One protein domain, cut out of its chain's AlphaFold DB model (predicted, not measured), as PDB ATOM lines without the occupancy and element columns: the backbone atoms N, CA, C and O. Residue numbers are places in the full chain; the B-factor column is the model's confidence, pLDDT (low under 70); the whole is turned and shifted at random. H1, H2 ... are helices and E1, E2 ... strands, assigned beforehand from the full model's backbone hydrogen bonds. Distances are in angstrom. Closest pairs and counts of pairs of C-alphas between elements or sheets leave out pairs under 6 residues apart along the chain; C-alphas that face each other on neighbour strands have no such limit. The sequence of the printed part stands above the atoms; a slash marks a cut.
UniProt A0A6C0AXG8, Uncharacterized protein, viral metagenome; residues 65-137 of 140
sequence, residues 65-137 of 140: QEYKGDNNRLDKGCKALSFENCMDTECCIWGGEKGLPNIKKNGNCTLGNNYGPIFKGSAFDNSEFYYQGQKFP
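This is residues 65 to 137 of the 140 residues of an uncharacterized protein of viral metagenome (UniProt A0A6C0AXG8). Look first for a small twisted sheet of four antiparallel strands, with H1 beside its edge strand E2, the short H2 over E1, and H3 grazing it. A long loop, residues 114 to 128, links E2 to E3. The printed part has 73 residues, in the order H1 H2 E1 H3 E2 E3 E4, and the sheet runs E2 - E1 - E3 - E4. The class is mixed, helices and strands, with 34 residues, under half, in named elements; the whole is compact, radius of gyration of the C-alphas 11.0 A, spans 33 by 25 by 18 A.

Start at E2, residues 108 to 113, antiparallel to E1, residues 92 to 95, at 128 degrees; N 93 and O 110 are 2.8 A apart. E3, residues 129 to 131, is antiparallel to E1, with N 130 and O 94 2.7 A apart. E4, residues 134 to 136, forms a hairpin with E3, with N 136 and O 129 2.8 A apart. H1, residues 71 to 79, is on the sheet, only just at the sheet's level with a height of 3.7 A; its closest C-alphas to E2 are Asp 75 and Leu 111, 4.7 A. H2, residues 83 to 87, lies over E1 at a height of 7.7 A, with closest C-alphas Cys 86 and Cys 92, 5.9 A. H3, residues 103 to 106, only grazes the sheet; H1 and H3 are apart. In H1 and H2 every O i to N i+4 pair is within hydrogen-bond range; H3 is too short for one.

Find C-alpha 71 at (28.816, 115.077, 26.395), where H1 begins its 12.0 A. E2 spans 14.2 A from C-alpha 108 at (31.892, 99.486, 31.021), and E4 ends at C-alpha 136, (44.686, 100.202, 23.314).

The C-alphas farthest apart, Glu 66 and Pro 101, are 33.6 A apart. The printed part has no cut; the link E2 to E3 is long. Residues 121 to 123 and 125 to 126 have pLDDT under 70.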
ATOM      1  N   GLN A  65      26.219 111.463  16.553       83.31
ATOM      2  CA  GLN A  65      25.842 112.638  15.768       83.31
ATOM      3  C   GLN A  65      24.618 113.344  16.352       83.31
ATOM      4  O   GLN A  65      24.605 114.573  16.385       83.31
ATOM      5  N   GLU A  66      23.634 112.593  16.855       79.88
ATOM      6  CA  GLU A  66      22.401 113.149  17.434       79.88
ATOM      7  C   GLU A  66      22.678 114.032  18.657       79.88
ATOM      8  O   GLU A  66      22.130 115.125  18.783       79.88
ATOM      9  N   TYR A  67      23.571 113.588  19.545       81.56
ATOM     10  CA  TYR A  67      23.911 114.313  20.774       81.56
ATOM     11  C   TYR A  67      25.258 115.026  20.693       81.56
ATOM     12  O   TYR A  67      25.880 115.317  21.717       81.56
ATOM     13  N   LYS A  68      25.725 115.334  19.480       81.19
ATOM     14  CA  LYS A  68      26.984 116.052  19.281       81.19
ATOM     15  C   LYS A  68      26.961 117.388  20.037       81.19
ATOM     16  O   LYS A  68      26.133 118.251  19.770       81.19
ATOM     17  N   GLY A  69      27.901 117.558  20.966       80.69
ATOM     18  CA  GLY A  69      28.001 118.743  21.827       80.69
ATOM     19  C   GLY A  69      27.366 118.581  23.213       80.69
ATOM     20  O   GLY A  69      27.686 119.361  24.106       80.69
ATOM     21  N   ASP A  70      26.562 117.539  23.436       86.31
ATOM     22  CA  ASP A  70      26.058 117.157  24.757       86.31
ATOM     23  C   ASP A  70      26.794 115.911  25.267       86.31
ATOM     24  O   ASP A  70      26.328 114.772  25.171       86.31
ATOM     25  N   ASN A  71      27.974 116.144  25.848       86.06
ATOM     26  CA  ASN A  71      28.816 115.077  26.395       86.06
ATOM     27  C   ASN A  71      28.105 114.265  27.491       86.06
ATOM     28  O   ASN A  71      28.411 113.091  27.668       86.06
ATOM     29  N   ASN A  72      27.150 114.854  28.218       86.75
ATOM     30  CA  ASN A  72      26.425 114.150  29.273       86.75
ATOM     31  C   ASN A  72      25.391 113.174  28.699       86.75
ATOM     32  O   ASN A  72      25.242 112.069  29.227       86.75
ATOM     33  N   ARG A  73      24.664 113.553  27.641       86.00
ATOM     34  CA  ARG A  73      23.754 112.628  26.941       86.00
ATOM     35  C   ARG A  73      24.529 111.556  26.185       86.00
ATOM     36  O   ARG A  73      24.149 110.389  26.269       86.00
ATOM     37  N   LEU A  74      25.634 111.929  25.541       89.00
ATOM     38  CA  LEU A  74      26.526 110.980  24.876       89.00
ATOM     39  C   LEU A  74      27.083 109.937  25.847       89.00
ATOM     40  O   LEU A  74      27.004 108.740  25.595       89.00
ATOM     41  N   ASP A  75      27.571 110.366  27.005       89.31
ATOM     42  CA  ASP A  75      28.101 109.451  28.012       89.31
ATOM     43  C   ASP A  75      27.045 108.487  28.558       89.31
ATOM     44  O   ASP A  75      27.297 107.290  28.689       89.31
ATOM     45  N   LYS A  76      25.833 108.987  28.829       89.38
ATOM     46  CA  LYS A  76      24.720 108.142  29.280       89.38
ATOM     47  C   LYS A  76      24.349 107.085  28.254       89.38
ATOM     48  O   LYS A  76      24.091 105.949  28.640       89.38
ATOM     49  N   GLY A  77      24.306 107.454  26.978       89.38
ATOM     50  CA  GLY A  77      23.976 106.498  25.937       89.38
ATOM     51  C   GLY A  77      25.101 105.491  25.700       89.38
ATOM     52  O   GLY A  77      24.799 104.306  25.631       89.38
ATOM     53  N   CYS A  78      26.380 105.898  25.740       90.12
ATOM     54  CA  CYS A  78      27.502 104.955  25.714       90.12
ATOM     55  C   CYS A  78      27.389 103.955  26.874       90.12
ATOM     56  O   CYS A  78      27.429 102.754  26.649       90.12
ATOM     57  N   LYS A  79      27.143 104.424  28.105       90.75
ATOM     58  CA  LYS A  79      26.987 103.571  29.302       90.75
ATOM     59  C   LYS A  79      25.814 102.591  29.246       90.75
ATOM     60  O   LYS A  79      25.776 101.661  30.046       90.75
ATOM     61  N   ALA A  80      24.852 102.803  28.350       89.88
ATOM     62  CA  ALA A  80      23.737 101.887  28.134       89.88
ATOM     63  C   ALA A  80      24.069 100.761  27.135       89.88
ATOM     64  O   ALA A  80      23.283  99.823  26.996       89.88
ATOM     65  N   LEU A  81      25.206 100.842  26.434       88.25
ATOM     66  CA  LEU A  81      25.603  99.865  25.426       88.25
ATOM     67  C   LEU A  81      26.214  98.608  26.053       88.25
ATOM     68  O   LEU A  81      26.967  98.658  27.027       88.25
ATOM     69  N   SER A  82      25.927  97.464  25.430       88.56
ATOM     70  CA  SER A  82      26.660  96.220  25.664       88.56
ATOM     71  C   SER A  82      28.081  96.317  25.100       88.56
ATOM     72  O   SER A  82      28.396  97.224  24.330       88.56
ATOM     73  N   PHE A  83      28.943  95.356  25.447       86.62
ATOM     74  CA  PHE A  83      30.310  95.299  24.920       86.62
ATOM     75  C   PHE A  83      30.347  95.355  23.388       86.62
ATOM     76  O   PHE A  83      31.085  96.157  22.831       86.62
ATOM     77  N   GLU A  84      29.533  94.539  22.719       87.81
ATOM     78  CA  GLU A  84      29.497  94.443  21.253       87.81
ATOM     79  C   GLU A  84      29.066  95.773  20.627       87.81
ATOM     80  O   GLU A  84      29.809  96.351  19.840       87.81
ATOM     81  N   ASN A  85      27.953  96.340  21.096       86.56
ATOM     82  CA  ASN A  85      27.446  97.612  20.579       86.56
ATOM     83  C   ASN A  85      28.400  98.781  20.872       86.56
ATOM     84  O   ASN A  85      28.525  99.701  20.069       86.56
ATOM     85  N   CYS A  86      29.091  98.752  22.014       88.88
ATOM     86  CA  CYS A  86      30.109  99.742  22.353       88.88
ATOM     87  C   CYS A  86      31.291  99.692  21.381       88.88
ATOM     88  O   CYS A  86      31.839 100.735  21.032       88.88
ATOM     89  N   MET A  87      31.684  98.495  20.934       88.31
ATOM     90  CA  MET A  87      32.749  98.335  19.942       88.31
ATOM     91  C   MET A  87      32.330  98.820  18.561       88.31
ATOM     92  O   MET A  87      33.170  99.347  17.849       88.31
ATOM     93  N   ASP A  88      31.054  98.751  18.214       88.00
ATOM     94  CA  ASP A  88      30.581  99.248  16.920       88.00
ATOM     95  C   ASP A  88      30.284 100.764  16.921       88.00
ATOM     96  O   ASP A  88      29.957 101.342  15.886       88.00
ATOM     97  N   THR A  89      30.440 101.446  18.066       88.06
ATOM     98  CA  THR A  89      30.082 102.865  18.224       88.06
ATOM     99  C   THR A  89      31.310 103.785  18.266       88.06
ATOM    100  O   THR A  89      32.098 103.767  19.208       88.06
ATOM    101  N   GLU A  90      31.440 104.676  17.276       87.44
ATOM    102  CA  GLU A  90      32.627 105.530  17.060       87.44
ATOM    103  C   GLU A  90      32.959 106.532  18.176       87.44
ATOM    104  O   GLU A  90      34.104 106.973  18.270       87.44
ATOM    105  N   CYS A  91      31.986 106.942  18.990       88.88
ATOM    106  CA  CYS A  91      32.196 107.897  20.085       88.88
ATOM    107  C   CYS A  91      32.271 107.233  21.463       88.88
ATOM    108  O   CYS A  91      32.224 107.921  22.483       88.88
ATOM    109  N   CYS A  92      32.368 105.906  21.521       90.88
ATOM    110  CA  CYS A  92      32.419 105.191  22.780       90.88
ATOM    111  C   CYS A  92      33.673 104.321  22.872       90.88
ATOM    112  O   CYS A  92      34.204 103.830  21.881       90.88
ATOM    113  N   ILE A  93      34.142 104.120  24.098       91.75
ATOM    114  CA  ILE A  93      35.221 103.190  24.428       91.75
ATOM    115  C   ILE A  93      34.745 102.241  25.515       91.75
ATOM    116  O   ILE A  93      33.965 102.624  26.386       91.75
ATOM    117  N   TRP A  94      35.263 101.020  25.513       91.56
ATOM    118  CA  TRP A  94      35.037 100.062  26.588       91.56
ATOM    119  C   TRP A  94      36.281  99.937  27.448       91.56
ATOM    120  O   TRP A  94      37.337  99.524  26.974       91.56
ATOM    121  N   GLY A  95      36.173 100.244  28.729       89.50
ATOM    122  CA  GLY A  95      37.313 100.184  29.635       89.50
ATOM    123  C   GLY A  95      36.876  99.957  31.066       89.50
ATOM    124  O   GLY A  95      35.748  99.554  31.334       89.50
ATOM    125  N   GLY A  96      37.761 100.223  32.009       84.62
ATOM    126  CA  GLY A  96      37.397 100.175  33.414       84.62
ATOM    127  C   GLY A  96      38.477 100.759  34.295       84.62
ATOM    128  O   GLY A  96      39.469 101.298  33.804       84.62
ATOM    129  N   GLU A  97      38.272 100.630  35.600       80.31
ATOM    130  CA  GLU A  97      39.225 101.088  36.602       80.31
ATOM    131  C   GLU A  97      40.609 100.458  36.427       80.31
ATOM    132  O   GLU A  97      40.774  99.324  35.958       80.31
ATOM    133  N   LYS A  98      41.639 101.203  36.825       77.75
ATOM    134  CA  LYS A  98      43.014 100.708  36.820       77.75
ATOM    135  C   LYS A  98      43.117  99.410  37.631       77.75
ATOM    136  O   LYS A  98      42.839  99.390  38.824       77.75
ATOM    137  N   GLY A  99      43.612  98.351  36.988       74.62
ATOM    138  CA  GLY A  99      43.797  97.042  37.621       74.62
ATOM    139  C   GLY A  99      42.559  96.143  37.587       74.62
ATOM    140  O   GLY A  99      42.592  95.069  38.183       74.62
ATOM    141  N   LEU A 100      41.498  96.540  36.877       78.56
ATOM    142  CA  LEU A 100      40.309  95.717  36.708       78.56
ATOM    143  C   LEU A 100      40.653  94.407  35.965       78.56
ATOM    144  O   LEU A 100      41.059  94.446  34.797       78.56
ATOM    145  N   PRO A 101      40.485  93.230  36.595       75.19
ATOM    146  CA  PRO A 101      40.746  91.962  35.933       75.19
ATOM    147  C   PRO A 101      39.685  91.716  34.859       75.19
ATOM    148  O   PRO A 101      38.495  91.917  35.097       75.19
ATOM    149  N   ASN A 102      40.104  91.224  33.691       79.50
ATOM    150  CA  ASN A 102      39.214  90.887  32.574       79.50
ATOM    151  C   ASN A 102      38.287  92.045  32.152       79.50
ATOM    152  O   ASN A 102      37.062  91.924  32.204       79.50
ATOM    153  N   ILE A 103      38.875  93.145  31.669       83.00
ATOM    154  CA  ILE A 103      38.169  94.358  31.207       83.00
ATOM    155  C   ILE A 103      37.030  94.040  30.229       83.00
ATOM    156  O   ILE A 103      35.978  94.660  30.299       83.00
ATOM    157  N   LYS A 104      37.169  93.023  29.371       83.00
ATOM    158  CA  LYS A 104      36.101  92.605  28.448       83.00
ATOM    159  C   LYS A 104      34.806  92.174  29.159       83.00
ATOM    160  O   LYS A 104      33.727  92.370  28.618       83.00
ATOM    161  N   LYS A 105      34.906  91.584  30.356       83.94
ATOM    162  CA  LYS A 105      33.755  91.097  31.136       83.94
ATOM    163  C   LYS A 105      33.278  92.109  32.175       83.94
ATOM    164  O   LYS A 105      32.082  92.214  32.408       83.94
ATOM    165  N   ASN A 106      34.217  92.803  32.811       84.00
ATOM    166  CA  ASN A 106      33.937  93.639  33.981       84.00
ATOM    167  C   ASN A 106      33.962  95.139  33.674       84.00
ATOM    168  O   ASN A 106      33.664  95.945  34.552       84.00
ATOM    169  N   GLY A 107      34.396  95.514  32.473       86.69
ATOM    170  CA  GLY A 107      34.452  96.901  32.047       86.69
ATOM    171  C   GLY A 107      33.072  97.488  31.793       86.69
ATOM    172  O   GLY A 107      32.043  96.830  31.931       86.69
ATOM    173  N   ASN A 108      33.076  98.753  31.408       89.81
ATOM    174  CA  ASN A 108      31.892  99.486  31.021       89.81
ATOM    175  C   ASN A 108      32.209 100.367  29.809       89.81
ATOM    176  O   ASN A 108      33.364 100.727  29.562       89.81
ATOM    177  N   CYS A 109      31.169 100.711  29.067       90.25
ATOM    178  CA  CYS A 109      31.246 101.618  27.945       90.25
ATOM    179  C   CYS A 109      31.148 103.071  28.432       90.25
ATOM    180  O   CYS A 109      30.339 103.397  29.300       90.25
ATOM    181  N   THR A 110      31.976 103.958  27.900       91.31
ATOM    182  CA  THR A 110      31.995 105.381  28.259       91.31
ATOM    183  C   THR A 110      32.289 106.223  27.028       91.31
ATOM    184  O   THR A 110      32.841 105.727  26.047       91.31
ATOM    185  N   LEU A 111      31.940 107.508  27.079       91.06
ATOM    186  CA  LEU A 111      32.282 108.446  26.010       91.06
ATOM    187  C   LEU A 111      33.807 108.572  25.862       91.06
ATOM    188  O   LEU A 111      34.517 108.893  26.823       91.06
ATOM    189  N   GLY A 112      34.309 108.345  24.652       89.62
ATOM    190  CA  GLY A 112      35.741 108.302  24.374       89.62
ATOM    191  C   GLY A 112      36.049 108.179  22.891       89.62
ATOM    192  O   GLY A 112      35.160 108.079  22.050       89.62
ATOM    193  N   ASN A 113      37.335 108.189  22.573       88.56
ATOM    194  CA  ASN A 113      37.842 107.945  21.229       88.56
ATOM    195  C   ASN A 113      39.131 107.112  21.295       88.56
ATOM    196  O   ASN A 113      39.534 106.632  22.356       88.56
ATOM    197  N   ASN A 114      39.811 106.971  20.163       85.56
ATOM    198  CA  ASN A 114      41.105 106.296  20.051       85.56
ATOM    199  C   ASN A 114      42.228 106.875  20.942       85.56
ATOM    200  O   ASN A 114      43.252 106.220  21.114       85.56
ATOM    201  N   TYR A 115      42.063 108.070  21.517       84.25
ATOM    202  CA  TYR A 115      43.009 108.657  22.476       84.25
ATOM    203  C   TYR A 115      42.652 108.363  23.940       84.25
ATOM    204  O   TYR A 115      43.476 108.606  24.824       84.25
ATOM    205  N   GLY A 116      41.457 107.827  24.200       84.50
ATOM    206  CA  GLY A 116      40.970 107.483  25.531       84.50
ATOM    207  C   GLY A 116      39.647 108.171  25.894       84.50
ATOM    208  O   GLY A 116      38.922 108.653  25.016       84.50
ATOM    209  N   PRO A 117      39.280 108.177  27.189       87.75
ATOM    210  CA  PRO A 117      38.032 108.774  27.659       87.75
ATOM    211  C   PRO A 117      38.039 110.295  27.472       87.75
ATOM    212  O   PRO A 117      39.059 110.957  27.661       87.75
ATOM    213  N   ILE A 118      36.877 110.876  27.160       86.44
ATOM    214  CA  ILE A 118      36.742 112.343  27.068       86.44
ATOM    215  C   ILE A 118      36.856 112.998  28.454       86.44
ATOM    216  O   ILE A 118      37.393 114.100  28.591       86.44
ATOM    217  N   PHE A 119      36.371 112.323  29.499       80.69
ATOM    218  CA  PHE A 119      36.421 112.826  30.869       80.69
ATOM    219  C   PHE A 119      37.743 112.454  31.548       80.69
ATOM    220  O   PHE A 119      37.949 111.305  31.945       80.69
ATOM    221  N   LYS A 120      38.603 113.461  31.733       71.00
ATOM    222  CA  LYS A 120      39.822 113.361  32.547       71.00
ATOM    223  C   LYS A 120      39.483 113.212  34.034       71.00
ATOM    224  O   LYS A 120      38.478 113.741  34.506       71.00
ATOM    225  N   GLY A 121      40.332 112.515  34.775       65.56
ATOM    226  CA  GLY A 121      40.138 112.136  36.175       65.56
ATOM    227  C   GLY A 121      39.109 111.022  36.378       65.56
ATOM    228  O   GLY A 121      38.704 110.769  37.511       65.56
ATOM    229  N   SER A 122      38.650 110.377  35.301       68.81
ATOM    230  CA  SER A 122      37.719 109.258  35.401       68.81
ATOM    231  C   SER A 122      38.441 107.978  35.832       68.81
ATOM    232  O   SER A 122      39.655 107.850  35.711       68.81
ATOM    233  N   ALA A 123      37.675 106.985  36.281       65.19
ATOM    234  CA  ALA A 123      38.143 105.611  36.490       65.19
ATOM    235  C   ALA A 123      38.949 105.039  35.301       65.19
ATOM    236  O   ALA A 123      39.765 104.139  35.476       65.19
ATOM    237  N   PHE A 124      38.712 105.570  34.101       70.31
ATOM    238  CA  PHE A 124      39.287 105.131  32.838       70.31
ATOM    239  C   PHE A 124      40.602 105.850  32.498       70.31
ATOM    240  O   PHE A 124      41.273 105.483  31.533       70.31
ATOM    241  N   ASP A 125      40.996 106.864  33.275       66.31
ATOM    242  CA  ASP A 125      42.271 107.545  33.074       66.31
ATOM    243  C   ASP A 125      43.427 106.587  33.372       66.31
ATOM    244  O   ASP A 125      43.598 106.079  34.484       66.31
ATOM    245  N   ASN A 126      44.278 106.389  32.368       63.12
ATOM    246  CA  ASN A 126      45.447 105.518  32.439       63.12
ATOM    247  C   ASN A 126      45.094 104.035  32.682       63.12
ATOM    248  O   ASN A 126      45.833 103.319  33.374       63.12
ATOM    249  N   SER A 127      43.986 103.556  32.119       73.38
ATOM    250  CA  SER A 127      43.684 102.127  32.013       73.38
ATOM    251  C   SER A 127      43.743 101.645  30.562       73.38
ATOM    252  O   SER A 127      43.792 102.433  29.620       73.38
ATOM    253  N   GLU A 128      43.837 100.327  30.382       85.38
ATOM    254  CA  GLU A 128      43.673  99.725  29.059       85.38
ATOM    255  C   GLU A 128      42.205  99.860  28.638       85.38
ATOM    256  O   GLU A 128      41.298  99.660  29.450       85.38
ATOM    257  N   PHE A 129      41.960 100.154  27.366       88.44
ATOM    258  CA  PHE A 129      40.607 100.298  26.837       88.44
ATOM    259  C   PHE A 129      40.489  99.649  25.462       88.44
ATOM    260  O   PHE A 129      41.485  99.335  24.812       88.44
ATOM    261  N   TYR A 130      39.258  99.422  25.029       89.06
ATOM    262  CA  TYR A 130      38.928  98.977  23.690       89.06
ATOM    263  C   TYR A 130      38.200 100.090  22.953       89.06
ATOM    264  O   TYR A 130      37.312 100.738  23.509       89.06
ATOM    265  N   TYR A 131      38.568 100.281  21.696       89.31
ATOM    266  CA  TYR A 131      37.921 101.200  20.775       89.31
ATOM    267  C   TYR A 131      37.812 100.501  19.426       89.31
ATOM    268  O   TYR A 131      38.819 100.008  18.916       89.31
ATOM    269  N   GLN A 132      36.602 100.399  18.876       87.56
ATOM    270  CA  GLN A 132      36.365  99.737  17.587       87.56
ATOM    271  C   GLN A 132      36.951  98.321  17.486       87.56
ATOM    272  O   GLN A 132      37.595  97.946  16.507       87.56
ATOM    273  N   GLY A 133      36.799  97.539  18.560       83.94
ATOM    274  CA  GLY A 133      37.320  96.172  18.658       83.94
ATOM    275  C   GLY A 133      38.840  96.068  18.843       83.94
ATOM    276  O   GLY A 133      39.350  94.976  19.096       83.94
ATOM    277  N   GLN A 134      39.575  97.180  18.782       87.44
ATOM    278  CA  GLN A 134      41.017  97.218  19.003       87.44
ATOM    279  C   GLN A 134      41.326  97.530  20.464       87.44
ATOM    280  O   GLN A 134      40.727  98.420  21.063       87.44
ATOM    281  N   LYS A 135      42.278  96.791  21.043       87.25
ATOM    282  CA  LYS A 135      42.761  97.031  22.404       87.25
ATOM    283  C   LYS A 135      43.871  98.079  22.376       87.25
ATOM    284  O   LYS A 135      44.894  97.869  21.728       87.25
ATOM    285  N   PHE A 136      43.698  99.149  23.138       85.88
ATOM    286  CA  PHE A 136      44.686 100.202  23.314       85.88
ATOM    287  C   PHE A 136      45.427 100.021  24.643       85.88
ATOM    288  O   PHE A 136      44.804  99.727  25.675       85.88
ATOM    289  N   PRO A 137      46.766 100.149  24.632       78.38
ATOM    290  CA  PRO A 137      47.552 100.086  25.847       78.38
ATOM    291  C   PRO A 137      47.274 101.312  26.716       78.38
ATOM    292  O   PRO A 137      46.810 102.353  26.256       78.38
TER     293      PRO A 137